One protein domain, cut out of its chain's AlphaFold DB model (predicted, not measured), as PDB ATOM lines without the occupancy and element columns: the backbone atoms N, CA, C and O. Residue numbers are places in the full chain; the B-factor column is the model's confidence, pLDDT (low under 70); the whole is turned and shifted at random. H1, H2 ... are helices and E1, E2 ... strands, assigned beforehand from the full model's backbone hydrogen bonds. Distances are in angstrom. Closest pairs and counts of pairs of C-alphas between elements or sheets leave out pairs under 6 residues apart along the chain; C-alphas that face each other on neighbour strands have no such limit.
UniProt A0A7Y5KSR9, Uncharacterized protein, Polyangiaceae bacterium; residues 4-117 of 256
ATOM      1  N   ILE A   4     296.885 301.382 378.341       94.69
ATOM      2  CA  ILE A   4     296.616 300.146 377.605       94.69
ATOM      3  C   ILE A   4     296.916 300.390 376.128       94.69
ATOM      4  O   ILE A   4     296.519 301.409 375.561       94.69
ATOM      5  N   TRP A   5     297.590 299.437 375.500       96.50
ATOM      6  CA  TRP A   5     297.821 299.391 374.064       96.50
ATOM      7  C   TRP A   5     297.337 298.059 373.502       96.50
ATOM      8  O   TRP A   5     297.326 297.055 374.210       96.50
ATOM      9  N   ARG A   6     296.987 298.033 372.216       95.25
ATOM     10  CA  ARG A   6     296.654 296.805 371.484       95.25
ATOM     11  C   ARG A   6     297.613 296.587 370.329       95.25
ATOM     12  O   ARG A   6     297.863 297.522 369.572       95.25
ATOM     13  N   ALA A   7     298.078 295.352 370.186       93.19
ATOM     14  CA  ALA A   7     298.804 294.851 369.024       93.19
ATOM     15  C   ALA A   7     298.108 293.569 368.546       93.19
ATOM     16  O   ALA A   7     298.152 292.535 369.208       93.19
ATOM     17  N   GLY A   8     297.394 293.643 367.420       90.69
ATOM     18  CA  GLY A   8     296.573 292.526 366.946       90.69
ATOM     19  C   GLY A   8     295.522 292.107 367.983       90.69
ATOM     20  O   GLY A   8     294.616 292.881 368.295       90.69
ATOM     21  N   THR A   9     295.640 290.880 368.493       90.12
ATOM     22  CA  THR A   9     294.749 290.302 369.515       90.12
ATOM     23  C   THR A   9     295.270 290.441 370.944       90.12
ATOM     24  O   THR A   9     294.579 290.037 371.875       90.12
ATOM     25  N   GLU A  10     296.479 290.969 371.128       92.81
ATOM     26  CA  GLU A  10     297.110 291.118 372.437       92.81
ATOM     27  C   GLU A  10     296.931 292.541 372.969       92.81
ATOM     28  O   GLU A  10     296.912 293.524 372.216       92.81
ATOM     29  N   LEU A  11     296.821 292.647 374.290       94.94
ATOM     30  CA  LEU A  11     296.833 293.905 375.020       94.94
ATOM     31  C   LEU A  11     298.127 294.009 375.826       94.94
ATOM     32  O   LEU A  11     298.477 293.112 376.588       94.94
ATOM     33  N   LEU A  12     298.808 295.139 375.693       96.19
ATOM     34  CA  LEU A  12     299.912 295.531 376.555       96.19
ATOM     35  C   LEU A  12     299.386 296.533 377.576       96.19
ATOM     36  O   LEU A  12     298.754 297.522 377.210       96.19
ATOM     37  N   VAL A  13     299.670 296.303 378.850       95.69
ATOM     38  CA  VAL A  13     299.185 297.143 379.946       95.69
ATOM     39  C   VAL A  13     300.363 297.617 380.778       95.69
ATOM     40  O   VAL A  13     301.125 296.796 381.280       95.69
ATOM     41  N   ALA A  14     300.502 298.931 380.950       93.69
ATOM     42  CA  ALA A  14     301.412 299.505 381.935       93.69
ATOM     43  C   ALA A  14     300.736 299.511 383.315       93.69
ATOM     44  O   ALA A  14     299.787 300.263 383.545       93.69
ATOM     45  N   ASP A  15     301.253 298.688 384.227       89.12
ATOM     46  CA  ASP A  15     300.777 298.484 385.597       89.12
ATOM     47  C   ASP A  15     301.896 298.855 386.587       89.12
ATOM     48  O   ASP A  15     302.710 298.024 386.997       89.12
ATOM     49  N   GLY A  16     301.984 300.146 386.924       87.75
ATOM     50  CA  GLY A  16     303.005 300.677 387.834       87.75
ATOM     51  C   GLY A  16     304.435 300.487 387.310       87.75
ATOM     52  O   GLY A  16     304.828 301.112 386.324       87.75
ATOM     53  N   GLU A  17     305.201 299.634 387.995       89.75
ATOM     54  CA  GLU A  17     306.600 299.291 387.683       89.75
ATOM     55  C   GLU A  17     306.730 298.074 386.753       89.75
ATOM     56  O   GLU A  17     307.813 297.513 386.602       89.75
ATOM     57  N   ALA A  18     305.641 297.627 386.128       93.06
ATOM     58  CA  ALA A  18     305.658 296.494 385.214       93.06
ATOM     59  C   ALA A  18     304.767 296.716 383.990       93.06
ATOM     60  O   ALA A  18     303.850 297.537 383.983       93.06
ATOM     61  N   PHE A  19     305.025 295.914 382.965       95.50
ATOM     62  CA  PHE A  19     304.118 295.671 381.860       95.50
ATOM     63  C   PHE A  19     303.503 294.279 381.988       95.50
ATOM     64  O   PHE A  19     304.188 293.322 382.359       95.50
ATOM     65  N   ALA A  20     302.223 294.166 381.657       95.38
ATOM     66  CA  ALA A  20     301.523 292.897 381.512       95.38
ATOM     67  C   ALA A  20     301.072 292.721 380.060       95.38
ATOM     68  O   ALA A  20     300.494 293.637 379.474       95.38
ATOM     69  N   LEU A  21     301.336 291.543 379.500       94.69
ATOM     70  CA  LEU A  21     300.765 291.098 378.234       94.69
ATOM     71  C   LEU A  21     299.540 290.248 378.522       94.69
ATOM     72  O   LEU A  21     299.624 289.293 379.293       94.69
ATOM     73  N   ILE A  22     298.417 290.627 377.925       94.25
ATOM     74  CA  ILE A  22     297.135 289.944 378.047       94.25
ATOM     75  C   ILE A  22     296.738 289.445 376.663       94.25
ATOM     76  O   ILE A  22     296.717 290.218 375.705       94.25
ATOM     77  N   ASP A  23     296.435 288.158 376.553       91.12
ATOM     78  CA  ASP A  23     296.030 287.556 375.287       91.12
ATOM     79  C   ASP A  23     294.539 287.775 374.965       91.12
ATOM     80  O   ASP A  23     293.781 288.394 375.719       91.12
ATOM     81  N   ALA A  24     294.096 287.214 373.838       87.25
ATOM     82  CA  ALA A  24     292.707 287.281 373.383       87.25
ATOM     83  C   ALA A  24     291.696 286.656 374.363       87.25
ATOM     84  O   ALA A  24     290.503 286.944 374.281       87.25
ATOM     85  N   THR A  25     292.149 285.774 375.258       87.12
ATOM     86  CA  THR A  25     291.304 285.105 376.256       87.12
ATOM     87  C   THR A  25     291.140 285.939 377.527       87.12
ATOM     88  O   THR A  25     290.298 285.635 378.375       87.12
ATOM     89  N   GLY A  26     291.901 287.031 377.649       87.19
ATOM     90  CA  GLY A  26     291.931 287.862 378.844       87.19
ATOM     91  C   GLY A  26     292.811 287.274 379.948       87.19
ATOM     92  O   GLY A  26     292.583 287.573 381.126       87.19
ATOM     93  N   GLU A  27     293.785 286.430 379.608       90.50
ATOM     94  CA  GLU A  27     294.778 285.914 380.550       90.50
ATOM     95  C   GLU A  27     296.105 286.663 380.431       90.50
ATOM     96  O   GLU A  27     296.541 287.017 379.338       90.50
ATOM     97  N   VAL A  28     296.754 286.916 381.575       92.44
ATOM     98  CA  VAL A  28     298.093 287.517 381.609       92.44
ATOM     99  C   VAL A  28     299.113 286.441 381.239       92.44
ATOM    100  O   VAL A  28     299.368 285.534 382.031       92.44
ATOM    101  N   THR A  29     299.720 286.551 380.060       92.50
ATOM    102  CA  THR A  29     300.686 285.571 379.536       92.50
ATOM    103  C   THR A  29     302.121 285.891 379.935       92.50
ATOM    104  O   THR A  29     302.947 284.990 380.086       92.50
ATOM    105  N   LYS A  30     302.439 287.175 380.136       92.62
ATOM    106  CA  LYS A  30     303.784 287.622 380.515       92.62
ATOM    107  C   LYS A  30     303.719 288.865 381.393       92.62
ATOM    108  O   LYS A  30     302.958 289.789 381.110       92.62
ATOM    109  N   ARG A  31     304.575 288.918 382.418       92.38
ATOM    110  CA  ARG A  31     304.917 290.162 383.118       92.38
ATOM    111  C   ARG A  31     306.380 290.504 382.912       92.38
ATOM    112  O   ARG A  31     307.242 289.633 382.989       92.38
ATOM    113  N   LEU A  32     306.628 291.782 382.672       93.31
ATOM    114  CA  LEU A  32     307.947 292.335 382.415       93.31
ATOM    115  C   LEU A  32     308.153 293.520 383.346       93.31
ATOM    116  O   LEU A  32     307.376 294.470 383.318       93.31
ATOM    117  N   GLU A  33     309.173 293.449 384.193       93.19
ATOM    118  CA  GLU A  33     309.562 294.587 385.021       93.19
ATOM    119  C   GLU A  33     309.958 295.749 384.118       93.19
ATOM    120  O   GLU A  33     310.689 295.574 383.143       93.19
ATOM    121  N   ARG A  34     309.482 296.947 384.445       93.25
ATOM    122  CA  ARG A  34     309.777 298.151 383.675       93.25
ATOM    123  C   ARG A  34     311.269 298.419 383.626       93.25
ATOM    124  O   ARG A  34     311.773 298.855 382.599       93.25
ATOM    125  N   ARG A  35     311.965 298.130 384.724       94.62
ATOM    126  CA  ARG A  35     313.411 298.240 384.808       94.62
ATOM    127  C   ARG A  35     313.965 297.218 385.787       94.62
ATOM    128  O   ARG A  35     313.481 297.131 386.910       94.62
ATOM    129  N   ARG A  36     315.024 296.514 385.390       94.19
ATOM    130  CA  ARG A  36     315.817 295.650 386.277       94.19
ATOM    131  C   ARG A  36     317.303 295.874 386.064       94.19
ATOM    132  O   ARG A  36     317.724 296.260 384.972       94.19
ATOM    133  N   GLN A  37     318.086 295.627 387.109       93.88
ATOM    134  CA  GLN A  37     319.531 295.810 387.083       93.88
ATOM    135  C   GLN A  37     320.248 294.581 387.627       93.88
ATOM    136  O   GLN A  37     319.775 293.927 388.555       93.88
ATOM    137  N   TYR A  38     321.403 294.295 387.044       91.44
ATOM    138  CA  TYR A  38     322.316 293.244 387.470       91.44
ATOM    139  C   TYR A  38     323.741 293.773 387.361       91.44
ATOM    140  O   TYR A  38     324.076 294.448 386.390       91.44
ATOM    141  N   SER A  39     324.567 293.488 388.361       89.62
ATOM    142  CA  SER A  39     325.976 293.861 388.356       89.62
ATOM    143  C   SER A  39     326.808 292.595 388.434       89.62
ATOM    144  O   SER A  39     326.538 291.735 389.275       89.62
ATOM    145  N   ASP A  40     327.797 292.508 387.554       86.06
ATOM    146  CA  ASP A  40     328.770 291.426 387.515       86.06
ATOM    147  C   ASP A  40     330.156 292.010 387.289       86.06
ATOM    148  O   ASP A  40     330.351 292.781 386.352       86.06
ATOM    149  N   GLU A  41     331.092 291.673 388.170       87.25
ATOM    150  CA  GLU A  41     332.446 292.234 388.206       87.25
ATOM    151  C   GLU A  41     332.482 293.773 388.065       87.25
ATOM    152  O   GLU A  41     332.254 294.489 389.041       87.25
ATOM    153  N   ASP A  42     332.777 294.276 386.860       87.44
ATOM    154  CA  ASP A  42     332.888 295.698 386.511       87.44
ATOM    155  C   ASP A  42     331.835 296.155 385.478       87.44
ATOM    156  O   ASP A  42     331.961 297.247 384.913       87.44
ATOM    157  N   ASP A  43     330.810 295.339 385.225       90.12
ATOM    158  CA  ASP A  43     329.737 295.617 384.276       90.12
ATOM    159  C   ASP A  43     328.403 295.813 385.017       90.12
ATOM    160  O   ASP A  43     327.981 294.992 385.841       90.12
ATOM    161  N   LEU A  44     327.701 296.905 384.701       92.94
ATOM    162  CA  LEU A  44     326.320 297.134 385.125       92.94
ATOM    163  C   LEU A  44     325.383 296.937 383.937       92.94
ATOM    164  O   LEU A  44     325.392 297.702 382.974       92.94
ATOM    165  N   TRP A  45     324.529 295.929 384.046       96.00
ATOM    166  CA  TRP A  45     323.488 295.623 383.082       96.00
ATOM    167  C   TRP A  45     322.169 296.229 383.551       96.00
ATOM    168  O   TRP A  45     321.715 295.973 384.667       96.00
ATOM    169  N   THR A  46     321.534 297.017 382.691       95.94
ATOM    170  CA  THR A  46     320.185 297.547 382.898       95.94
ATOM    171  C   THR A  46     319.297 297.088 381.753       95.94
ATOM    172  O   THR A  46     319.603 297.362 380.599       95.94
ATOM    173  N   TRP A  47     318.183 296.431 382.070       97.19
ATOM    174  CA  TRP A  47     317.111 296.158 381.112       97.19
ATOM    175  C   TRP A  47     315.957 297.095 381.419       97.19
ATOM    176  O   TRP A  47     315.502 297.153 382.563       97.19
ATOM    177  N   GLU A  48     315.489 297.815 380.411       97.25
ATOM    178  CA  GLU A  48     314.364 298.732 380.488       97.25
ATOM    179  C   GLU A  48     313.328 298.360 379.428       97.25
ATOM    180  O   GLU A  48     313.652 298.198 378.256       97.25
ATOM    181  N   HIS A  49     312.072 298.243 379.839       96.88
ATOM    182  CA  HIS A  49     310.952 298.045 378.933       96.88
ATOM    183  C   HIS A  49     310.259 299.382 378.684       96.88
ATOM    184  O   HIS A  49     309.804 300.044 379.622       96.88
ATOM    185  N   VAL A  50     310.146 299.777 377.417       95.75
ATOM    186  CA  VAL A  50     309.514 301.041 377.015       95.75
ATOM    187  C   VAL A  50     308.565 300.844 375.845       95.75
ATOM    188  O   VAL A  50     308.720 299.930 375.040       95.75
ATOM    189  N   VAL A  51     307.568 301.726 375.747       96.00
ATOM    190  CA  VAL A  51     306.708 301.831 374.566       96.00
ATOM    191  C   VAL A  51     307.082 303.103 373.821       96.00
ATOM    192  O   VAL A  51     306.828 304.202 374.313       96.00
ATOM    193  N   GLU A  52     307.671 302.962 372.638       95.06
ATOM    194  CA  GLU A  52     308.120 304.072 371.797       95.06
ATOM    195  C   GLU A  52     307.665 303.849 370.353       95.06
ATOM    196  O   GLU A  52     307.811 302.763 369.801       95.06
ATOM    197  N   ASN A  53     307.095 304.881 369.722       94.19
ATOM    198  CA  ASN A  53     306.695 304.853 368.305       94.19
ATOM    199  C   ASN A  53     305.807 303.651 367.913       94.19
ATOM    200  O   ASN A  53     305.971 303.068 366.843       94.19
ATOM    201  N   GLY A  54     304.873 303.264 368.790       94.88
ATOM    202  CA  GLY A  54     303.988 302.117 368.560       94.88
ATOM    203  C   GLY A  54     304.691 300.759 368.658       94.88
ATOM    204  O   GLY A  54     304.182 299.768 368.139       94.88
ATOM    205  N   ARG A  55     305.858 300.695 369.305       96.62
ATOM    206  CA  ARG A  55     306.619 299.468 369.550       96.62
ATOM    207  C   ARG A  55     306.888 299.306 371.032       96.62
ATOM    208  O   ARG A  55     307.140 300.289 371.721       96.62
ATOM    209  N   PHE A  56     306.843 298.072 371.507       96.81
ATOM    210  CA  PHE A  56     307.281 297.718 372.849       96.81
ATOM    211  C   PHE A  56     308.673 297.115 372.751       96.81
ATOM    212  O   PHE A  56     308.877 296.144 372.025       96.81
ATOM    213  N   ILE A  57     309.622 297.746 373.428       97.19
ATOM    214  CA  ILE A  57     311.054 297.538 373.245       97.19
ATOM    215  C   ILE A  57     311.654 297.129 374.588       97.19
ATOM    216  O   ILE A  57     311.388 297.779 375.601       97.19
ATOM    217  N   GLU A  58     312.474 296.080 374.588       97.12
ATOM    218  CA  GLU A  58     313.446 295.825 375.649       97.12
ATOM    219  C   GLU A  58     314.766 296.505 375.265       97.12
ATOM    220  O   GLU A  58     315.419 296.147 374.284       97.12
ATOM    221  N   ARG A  59     315.155 297.517 376.033       97.69
ATOM    222  CA  ARG A  59     316.427 298.222 375.911       97.69
ATOM    223  C   ARG A  59     317.390 297.672 376.954       97.69
ATOM    224  O   ARG A  59     317.165 297.816 378.151       97.69
ATOM    225  N   THR A  60     318.477 297.065 376.500       96.94
ATOM    226  CA  THR A  60     319.582 296.617 377.350       96.94
ATOM    227  C   THR A  60     320.730 297.614 377.259       96.94
ATOM    228  O   THR A  60     321.298 297.813 376.187       96.94
ATOM    229  N   THR A  61     321.101 298.210 378.386       96.62
ATOM    230  CA  THR A  61     322.276 299.073 378.534       96.62
ATOM    231  C   THR A  61     323.328 298.348 379.362       96.62
ATOM    232  O   THR A  61     323.026 297.869 380.454       96.62
ATOM    233  N   ILE A  62     324.553 298.266 378.847       94.88
ATOM    234  CA  ILE A  62     325.702 297.654 379.517       94.88
ATOM    235  C   ILE A  62     326.744 298.745 379.733       94.88
ATOM    236  O   ILE A  62     327.366 299.210 378.776       94.88
ATOM    237  N   GLU A  63     326.928 299.159 380.980       93.00
ATOM    238  CA  GLU A  63     327.964 300.114 381.369       93.00
ATOM    239  C   GLU A  63     329.204 299.340 381.823       93.00
ATOM    240  O   GLU A  63     329.155 298.636 382.832       93.00
ATOM    241  N   ARG A  64     330.313 299.461 381.082       91.00
ATOM    242  CA  ARG A  64     331.591 298.809 381.407       91.00
ATOM    243  C   ARG A  64     332.526 299.801 382.081       91.00
ATOM    244  O   ARG A  64     333.160 300.620 381.405       91.00
ATOM    245  N   PHE A  65     332.656 299.728 383.404       82.06
ATOM    246  CA  PHE A  65     333.363 300.753 384.183       82.06
ATOM    247  C   PHE A  65     334.850 300.866 383.826       82.06
ATOM    248  O   PHE A  65     335.368 301.974 383.690       82.06
ATOM    249  N   ARG A  66     335.548 299.744 383.608       79.75
ATOM    250  CA  ARG A  66     336.985 299.757 383.263       79.75
ATOM    251  C   ARG A  66     337.274 300.218 381.842       79.75
ATOM    252  O   ARG A  66     338.312 300.826 381.598       79.75
ATOM    253  N   ALA A  67     336.378 299.912 380.910       81.69
ATOM    254  CA  ALA A  67     336.519 300.318 379.518       81.69
ATOM    255  C   ALA A  67     336.005 301.746 379.270       81.69
ATOM    256  O   ALA A  67     336.278 302.303 378.210       81.69
ATOM    257  N   ALA A  68     335.275 302.331 380.230       86.56
ATOM    258  CA  ALA A  68     334.545 303.587 380.077       86.56
ATOM    259  C   ALA A  68     333.643 303.591 378.827       86.56
ATOM    260  O   ALA A  68     333.524 304.601 378.131       86.56
ATOM    261  N   THR A  69     333.021 302.446 378.526       90.25
ATOM    262  CA  THR A  69     332.110 302.284 377.390       90.25
ATOM    263  C   THR A  69     330.697 301.971 377.854       90.25
ATOM    264  O   THR A  69     330.485 301.360 378.902       90.25
ATOM    265  N   VAL A  70     329.725 302.396 377.048       92.19
ATOM    266  CA  VAL A  70     328.309 302.081 377.232       92.19
ATOM    267  C   VAL A  70     327.803 301.454 375.942       92.19
ATOM    268  O   VAL A  70     327.786 302.113 374.903       92.19
ATOM    269  N   ASP A  71     327.399 300.188 376.011       94.06
ATOM    270  CA  ASP A  71     326.757 299.489 374.900       94.06
ATOM    271  C   ASP A  71     325.239 299.514 375.102       94.06
ATOM    272  O   ASP A  71     324.745 299.191 376.183       94.06
ATOM    273  N   VAL A  72     324.486 299.861 374.057       95.44
ATOM    274  CA  VAL A  72     323.017 299.832 374.069       95.44
ATOM    275  C   VAL A  72     322.526 298.873 372.993       95.44
ATOM    276  O   VAL A  72     322.964 298.935 371.844       95.44
ATOM    277  N   ARG A  73     321.619 297.974 373.370       96.00
ATOM    278  CA  ARG A  73     320.936 297.037 372.475       96.00
ATOM    279  C   ARG A  73     319.438 297.190 372.657       96.00
ATOM    280  O   ARG A  73     318.972 297.274 373.787       96.00
ATOM    281  N   GLU A  74     318.700 297.204 371.560       97.12
ATOM    282  CA  GLU A  74     317.242 297.278 371.581       97.12
ATOM    283  C   GLU A  74     316.661 296.058 370.871       97.12
ATOM    284  O   GLU A  74     317.065 295.727 369.755       97.12
ATOM    285  N   GLU A  75     315.714 295.396 371.528       97.12
ATOM    286  CA  GLU A  75     314.936 294.289 370.983       97.12
ATOM    287  C   GLU A  75     313.458 294.679 370.959       97.12
ATOM    288  O   GLU A  75     312.886 295.077 371.973       97.12
ATOM    289  N   VAL A  76     312.822 294.577 369.792       95.81
ATOM    290  CA  VAL A  76     311.390 294.855 369.649       95.81
ATOM    291  C   VAL A  76     310.604 293.605 370.027       95.81
ATOM    292  O   VAL A  76     310.664 292.595 369.331       95.81
ATOM    293  N   LEU A  77     309.847 293.688 371.118       93.81
ATOM    294  CA  LEU A  77     309.026 292.594 371.629       93.81
ATOM    295  C   LEU A  77     307.640 292.553 370.977       93.81
ATOM    296  O   LEU A  77     307.102 291.472 370.758       93.81
ATOM    297  N   LEU A  78     307.057 293.722 370.680       94.19
ATOM    298  CA  LEU A  78     305.786 293.857 369.961       94.19
ATOM    299  C   LEU A  78     305.787 295.091 369.058       94.19
ATOM    300  O   LEU A  78     306.330 296.139 369.415       94.19
ATOM    301  N   GLU A  79     305.097 294.984 367.926       95.75
ATOM    302  CA  GLU A  79     304.903 296.064 366.959       95.75
ATOM    303  C   GLU A  79     303.421 296.408 366.772       95.75
ATOM    304  O   GLU A  79     302.533 295.604 367.050       95.75
ATOM    305  N   GLY A  80     303.151 297.612 366.259       95.06
ATOM    306  CA  GLY A  80     301.800 298.032 365.885       95.06
ATOM    307  C   GLY A  80     300.908 298.396 367.072       95.06
ATOM    308  O   GLY A  80     299.691 298.255 366.985       95.06
ATOM    309  N   LEU A  81     301.499 298.858 368.175       96.00
ATOM    310  CA  LEU A  81     300.777 299.237 369.383       96.00
ATOM    311  C   LEU A  81     299.985 300.522 369.180       96.00
ATOM    312  O   LEU A  81     300.547 301.593 368.932       96.00
ATOM    313  N   VAL A  82     298.675 300.419 369.377       95.56
ATOM    314  CA  VAL A  82     297.749 301.552 369.355       95.56
ATOM    315  C   VAL A  82     297.188 301.760 370.762       95.56
ATOM    316  O   VAL A  82     296.708 300.787 371.349       95.56
ATOM    317  N   PRO A  83     297.252 302.979 371.336       93.75
ATOM    318  CA  PRO A  83     296.686 303.250 372.653       93.75
ATOM    319  C   PRO A  83     295.163 303.097 372.628       93.75
ATOM    320  O   PRO A  83     294.502 303.518 371.677       93.75
ATOM    321  N   ILE A  84     294.614 302.516 373.690       93.44
ATOM    322  CA  ILE A  84     293.181 302.276 373.852       93.44
ATOM    323  C   ILE A  84     292.675 302.955 375.119       93.44
ATOM    324  O   ILE A  84     293.364 302.983 376.139       93.44
ATOM    325  N   GLY A  85     291.462 303.501 375.029       87.88
ATOM    326  CA  GLY A  85     290.810 304.223 376.113       87.88
ATOM    327  C   GLY A  85     289.333 303.880 376.321       87.88
ATOM    328  O   GLY A  85     288.636 304.706 376.895       87.88
ATOM    329  N   ASP A  86     288.833 302.742 375.821       91.06
ATOM    330  CA  ASP A  86     287.429 302.351 376.011       91.06
ATOM    331  C   ASP A  86     287.192 301.591 377.327       91.06
ATOM    332  O   ASP A  86     288.006 300.767 377.750       91.06
ATOM    333  N   ASP A  87     286.051 301.876 377.962       86.81
ATOM    334  CA  ASP A  87     285.687 301.358 379.287       86.81
ATOM    335  C   ASP A  87     285.567 299.825 379.320       86.81
ATOM    336  O   ASP A  87     285.911 299.194 380.322       86.81
ATOM    337  N   GLU A  88     285.118 299.205 378.223       87.25
ATOM    338  CA  GLU A  88     284.989 297.746 378.116       87.25
ATOM    339  C   GLU A  88     286.361 297.060 378.183       87.25
ATOM    340  O   GLU A  88     286.549 296.099 378.937       87.25
ATOM    341  N   THR A  89     287.348 297.587 377.453       86.88
ATOM    342  CA  THR A  89     288.730 297.099 377.492       86.88
ATOM    343  C   THR A  89     289.356 297.334 378.866       86.88
ATOM    344  O   THR A  89     290.037 296.443 379.377       86.88
ATOM    345  N   PHE A  90     289.098 298.481 379.507       87.38
ATOM    346  CA  PHE A  90     289.557 298.720 380.879       87.38
ATOM    347  C   PHE A  90     289.008 297.679 381.862       87.38
ATOM    348  O   PHE A  90     289.786 297.107 382.629       87.38
ATOM    349  N   ALA A  91     287.708 297.375 381.808       86.44
ATOM    350  CA  ALA A  91     287.088 296.376 382.677       86.44
ATOM    351  C   ALA A  91     287.660 294.963 382.449       86.44
ATOM    352  O   ALA A  91     287.895 294.217 383.404       86.44
ATOM    353  N   LEU A  92     287.930 294.594 381.190       88.38
ATOM    354  CA  LEU A  92     288.569 293.321 380.846       88.38
ATOM    355  C   LEU A  92     289.988 293.226 381.421       88.38
ATOM    356  O   LEU A  92     290.342 292.206 382.021       88.38
ATOM    357  N   VAL A  93     290.783 294.288 381.267       90.25
ATOM    358  CA  VAL A  93     292.149 294.369 381.795       90.25
ATOM    359  C   VAL A  93     292.155 294.291 383.319       90.25
ATOM    360  O   VAL A  93     292.925 293.517 383.888       90.25
ATOM    361  N   GLU A  94     291.275 295.029 383.995       88.88
ATOM    362  CA  GLU A  94     291.171 294.987 385.456       88.88
ATOM    363  C   GLU A  94     290.833 293.572 385.948       88.88
ATOM    364  O   GLU A  94     291.508 293.038 386.834       88.88
ATOM    365  N   ALA A  95     289.858 292.907 385.320       88.62
ATOM    366  CA  ALA A  95     289.502 291.532 385.655       88.62
ATOM    367  C   ALA A  95     290.672 290.553 385.443       88.62
ATOM    368  O   ALA A  95     290.878 289.655 386.268       88.62
ATOM    369  N   ALA A  96     291.453 290.722 384.372       89.94
ATOM    370  CA  ALA A  96     292.633 289.905 384.091       89.94
ATOM    371  C   ALA A  96     293.718 290.074 385.167       89.94
ATOM    372  O   ALA A  96     294.189 289.082 385.732       89.94
ATOM    373  N   LEU A  97     294.057 291.319 385.518       89.06
ATOM    374  CA  LEU A  97     295.053 291.627 386.548       89.06
ATOM    375  C   LEU A  97     294.616 291.120 387.933       89.06
ATOM    376  O   LEU A  97     295.429 290.567 388.675       89.06
ATOM    377  N   VAL A  98     293.328 291.227 388.278       89.75
ATOM    378  CA  VAL A  98     292.783 290.684 389.537       89.75
ATOM    379  C   VAL A  98     292.854 289.154 389.569       89.75
ATOM    380  O   VAL A  98     293.257 288.577 390.587       89.75
ATOM    381  N   ARG A  99     292.485 288.467 388.477       88.06
ATOM    382  CA  ARG A  99     292.596 286.998 388.379       88.06
ATOM    383  C   ARG A  99     294.034 286.537 388.568       88.06
ATOM    384  O   ARG A  99     294.274 285.619 389.354       88.06
ATOM    385  N   GLU A 100     294.972 287.193 387.897       88.81
ATOM    386  CA  GLU A 100     296.397 286.900 388.002       88.81
ATOM    387  C   GLU A 100     296.921 287.150 389.424       88.81
ATOM    388  O   GLU A 100     297.547 286.269 390.013       88.81
ATOM    389  N   ALA A 101     296.607 288.298 390.030       85.38
ATOM    390  CA  ALA A 101     296.998 288.601 391.406       85.38
ATOM    391  C   ALA A 101     296.472 287.547 392.397       85.38
ATOM    392  O   ALA A 101     297.189 287.108 393.299       85.38
ATOM    393  N   ASN A 102     295.235 287.080 392.207       85.25
ATOM    394  CA  ASN A 102     294.655 286.005 393.010       85.25
ATOM    395  C   ASN A 102     295.298 284.637 392.730       85.25
ATOM    396  O   ASN A 102     295.420 283.818 393.643       85.25
ATOM    397  N   ALA A 103     295.701 284.351 391.491       81.12
ATOM    398  CA  ALA A 103     296.450 283.142 391.148       81.12
ATOM    399  C   ALA A 103     297.842 283.141 391.803       81.12
ATOM    400  O   ALA A 103     298.195 282.160 392.454       81.12
ATOM    401  N   ARG A 104     298.571 284.263 391.743       78.94
ATOM    402  CA  ARG A 104     299.865 284.453 392.421       78.94
ATOM    403  C   ARG A 104     299.746 284.263 393.930       78.94
ATOM    404  O   ARG A 104     300.412 283.400 394.482       78.94
ATOM    405  N   LYS A 105     298.792 284.944 394.581       77.06
ATOM    406  CA  LYS A 105     298.524 284.768 396.024       77.06
ATOM    407  C   LYS A 105     298.232 283.313 396.402       77.06
ATOM    408  O   LYS A 105     298.663 282.845 397.458       77.06
ATOM    409  N   ARG A 106     297.481 282.586 395.566       73.94
ATOM    410  CA  ARG A 106     297.212 281.155 395.776       73.94
ATOM    411  C   ARG A 106     298.482 280.319 395.624       73.94
ATOM    412  O   ARG A 106     298.732 279.492 396.494       73.94
ATOM    413  N   SER A 107     299.287 280.566 394.593       72.50
ATOM    414  CA  SER A 107     300.582 279.902 394.383       72.50
ATOM    415  C   SER A 107     301.545 280.130 395.554       72.50
ATOM    416  O   SER A 107     302.102 279.174 396.096       72.50
ATOM    417  N   ASP A 108     301.647 281.369 396.040       74.00
ATOM    418  CA  ASP A 108     302.468 281.721 397.204       74.00
ATOM    419  C   ASP A 108     301.977 281.001 398.465       74.00
ATOM    420  O   ASP A 108     302.763 280.495 399.267       74.00
ATOM    421  N   THR A 109     300.656 280.896 398.629       73.25
ATOM    422  CA  THR A 109     300.050 280.170 399.753       73.25
ATOM    423  C   THR A 109     300.338 278.670 399.678       73.25
ATOM    424  O   THR A 109     300.624 278.062 400.710       73.25
ATOM    425  N   VAL A 110     300.272 278.064 398.489       72.44
ATOM    426  CA  VAL A 110     300.617 276.649 398.280       72.44
ATOM    427  C   VAL A 110     302.093 276.423 398.590       72.44
ATOM    428  O   VAL A 110     302.401 275.591 399.439       72.44
ATOM    429  N   THR A 111     302.978 277.249 398.030       76.56
ATOM    430  CA  THR A 111     304.427 277.200 398.278       76.56
ATOM    431  C   THR A 111     304.747 277.321 399.767       76.56
ATOM    432  O   THR A 111     305.552 276.555 400.298       76.56
ATOM    433  N   ARG A 112     304.072 278.232 400.481       77.38
ATOM    434  CA  ARG A 112     304.228 278.387 401.933       77.38
ATOM    435  C   ARG A 112     303.751 277.157 402.702       77.38
ATOM    436  O   ARG A 112     304.455 276.699 403.594       77.38
ATOM    437  N   ARG A 113     302.592 276.594 402.347       81.56
ATOM    438  CA  ARG A 113     302.069 275.367 402.976       81.56
ATOM    439  C   ARG A 113     302.952 274.152 402.709       81.56
ATOM    440  O   ARG A 113     303.054 273.283 403.567       81.56
ATOM    441  N   ASP A 114     303.553 274.053 401.527       84.06
ATOM    442  CA  ASP A 114     304.528 273.006 401.214       84.06
ATOM    443  C   ASP A 114     305.807 273.196 402.041       84.06
ATOM    444  O   ASP A 114     306.318 272.241 402.624       84.06
ATOM    445  N   ALA A 115     306.287 274.437 402.167       82.75
ATOM    446  CA  ALA A 115     307.432 274.776 403.005       82.75
ATOM    447  C   ALA A 115     307.198 274.471 404.497       82.75
ATOM    448  O   ALA A 115     308.101 273.962 405.160       82.75
ATOM    449  N   GLU A 116     306.001 274.753 405.019       87.25
ATOM    450  CA  GLU A 116     305.593 274.417 406.389       87.25
ATOM    451  C   GLU A 116     305.533 272.892 406.586       87.25
ATOM    452  O   GLU A 116     306.209 272.373 407.477       87.25
ATOM    453  N   ARG A 117     304.863 272.161 405.681       89.75
ATOM    454  CA  ARG A 117     304.757 270.690 405.732       89.75
ATOM    455  C   ARG A 117     306.106 269.973 405.738       89.75
ATOM    456  O   ARG A 117     306.242 268.956 406.410       89.75
TER     457      ARG A 117
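Overview. This is residues 4 to 117 of the 256 residues of an uncharacterized protein of Polyangiaceae bacterium (UniProt A0A7Y5KSR9). A small twisted sheet of five short strands, E4 E3 E2 E1 E9, stands in the middle, with the long helix H1 packed by its first part across one face and a sheet of four longer strands, E5 E6 E7 E8, partly face to face with the other. The four-stranded sheet reaches well past the five-stranded one as a long blade, and residues 102 to 117 of H1 stick out free. The printed part has 114 residues with nine named strands, E1 to E9, followed by one named helix, H1; both sheets are antiparallel throughout, in the orders E4 - E3 - E2 - E1 - E9 and E5 - E6 - E7 - E8. The class is mixed, helices and strands. The whole is loose, with a radius of gyration of the C-alphas of 17.6 A, and flat, spanning 50 by 48 by 18 A.

Along the chain. The five-stranded sheet holds E1, residues 4 to 7, E2, residues 10 to 15, E3, residues 18 to 22, E4, residues 28 to 33, and E9, residues 82 to 84. E1 begins at C-alpha 4 at (296.616, 300.146, 377.605), and E2 is 15.5 A long from first to last C-alpha. The other sheet holds E5, residues 35 to 40, 17.0 A long; E6, residues 43 to 52, 26.4 A; E7, residues 55 to 64, 27.7 A; and E8, residues 69 to 79, 29.8 A. E8, the longest strand by residues, begins at C-alpha 69 at (332.110, 302.284, 377.390). H1, residues 87 to 117, is 44.8 A long and ends at C-alpha 117 at (304.757, 270.690, 405.732).

Arrangement. In the five-stranded sheet the edge strands are E4 and E9. E1 to E4 form a meander, each strand the antiparallel neighbour of the one before. E2 and E3 are a hairpin, with N 13 and O 20 2.9 A apart, within hydrogen-bond range. E3 and E4 are a hairpin too, with N 19 and O 32 at 2.8 A, and N 6 of E1 is 2.9 A from O 82 of E9. This sheet is only just strongly twisted, its C-alphas lying up to 4.1 A off its best plane. H1 is on one face of it, in two layers, a helix layer on a strand layer, at a height over the sheet of 8.1 A. H1 runs across the strands, at 71 degrees to E2 on the local plane; it lies over E2 and, only just, over E3 and E1, with 3 C-alphas on each. The closest C-alphas of H1 and E4 are those of Ala 96 and Val 28, 6.5 A apart. In H1 every O i to N i+4 pair is within hydrogen-bond range. The two sheets form a sandwich, two sheets face to face: the parts that face each other are 11.1 A apart centre to centre, with strands at 51 degrees. The closest C-alphas of E4 and E6 are those of Glu 33 and His 49, 7.1 A apart. E5 to E8 form a second meander, strongly twisted, with C-alphas up to 6.1 A off its best plane. Within hydrogen-bond range are N 38 and O 45 of E5 and E6 at 2.9 A, N 48 and O 59 of E6 and E7 at 2.8 A, and N 60 and O 73 of E7 and E8 at 2.8 A. E6 bends by 51 degrees at residue 49. H1 is not on this sheet.

Size, cuts and confidence. The C-alphas farthest apart are those of Arg 66 and Glu 88, at 52.3 A. Without residues 102 to 117 the body spans 52 by 28 by 17 A. The chain changes sheet twice: E4 runs on into E5 at 58 degrees, and E8 runs on into E9 at 66 degrees. The links between successive elements are tight, and the printed part has no cut. The mean pLDDT of the printed part is 90.4, that of H1 is 84, and no printed residue is under 70.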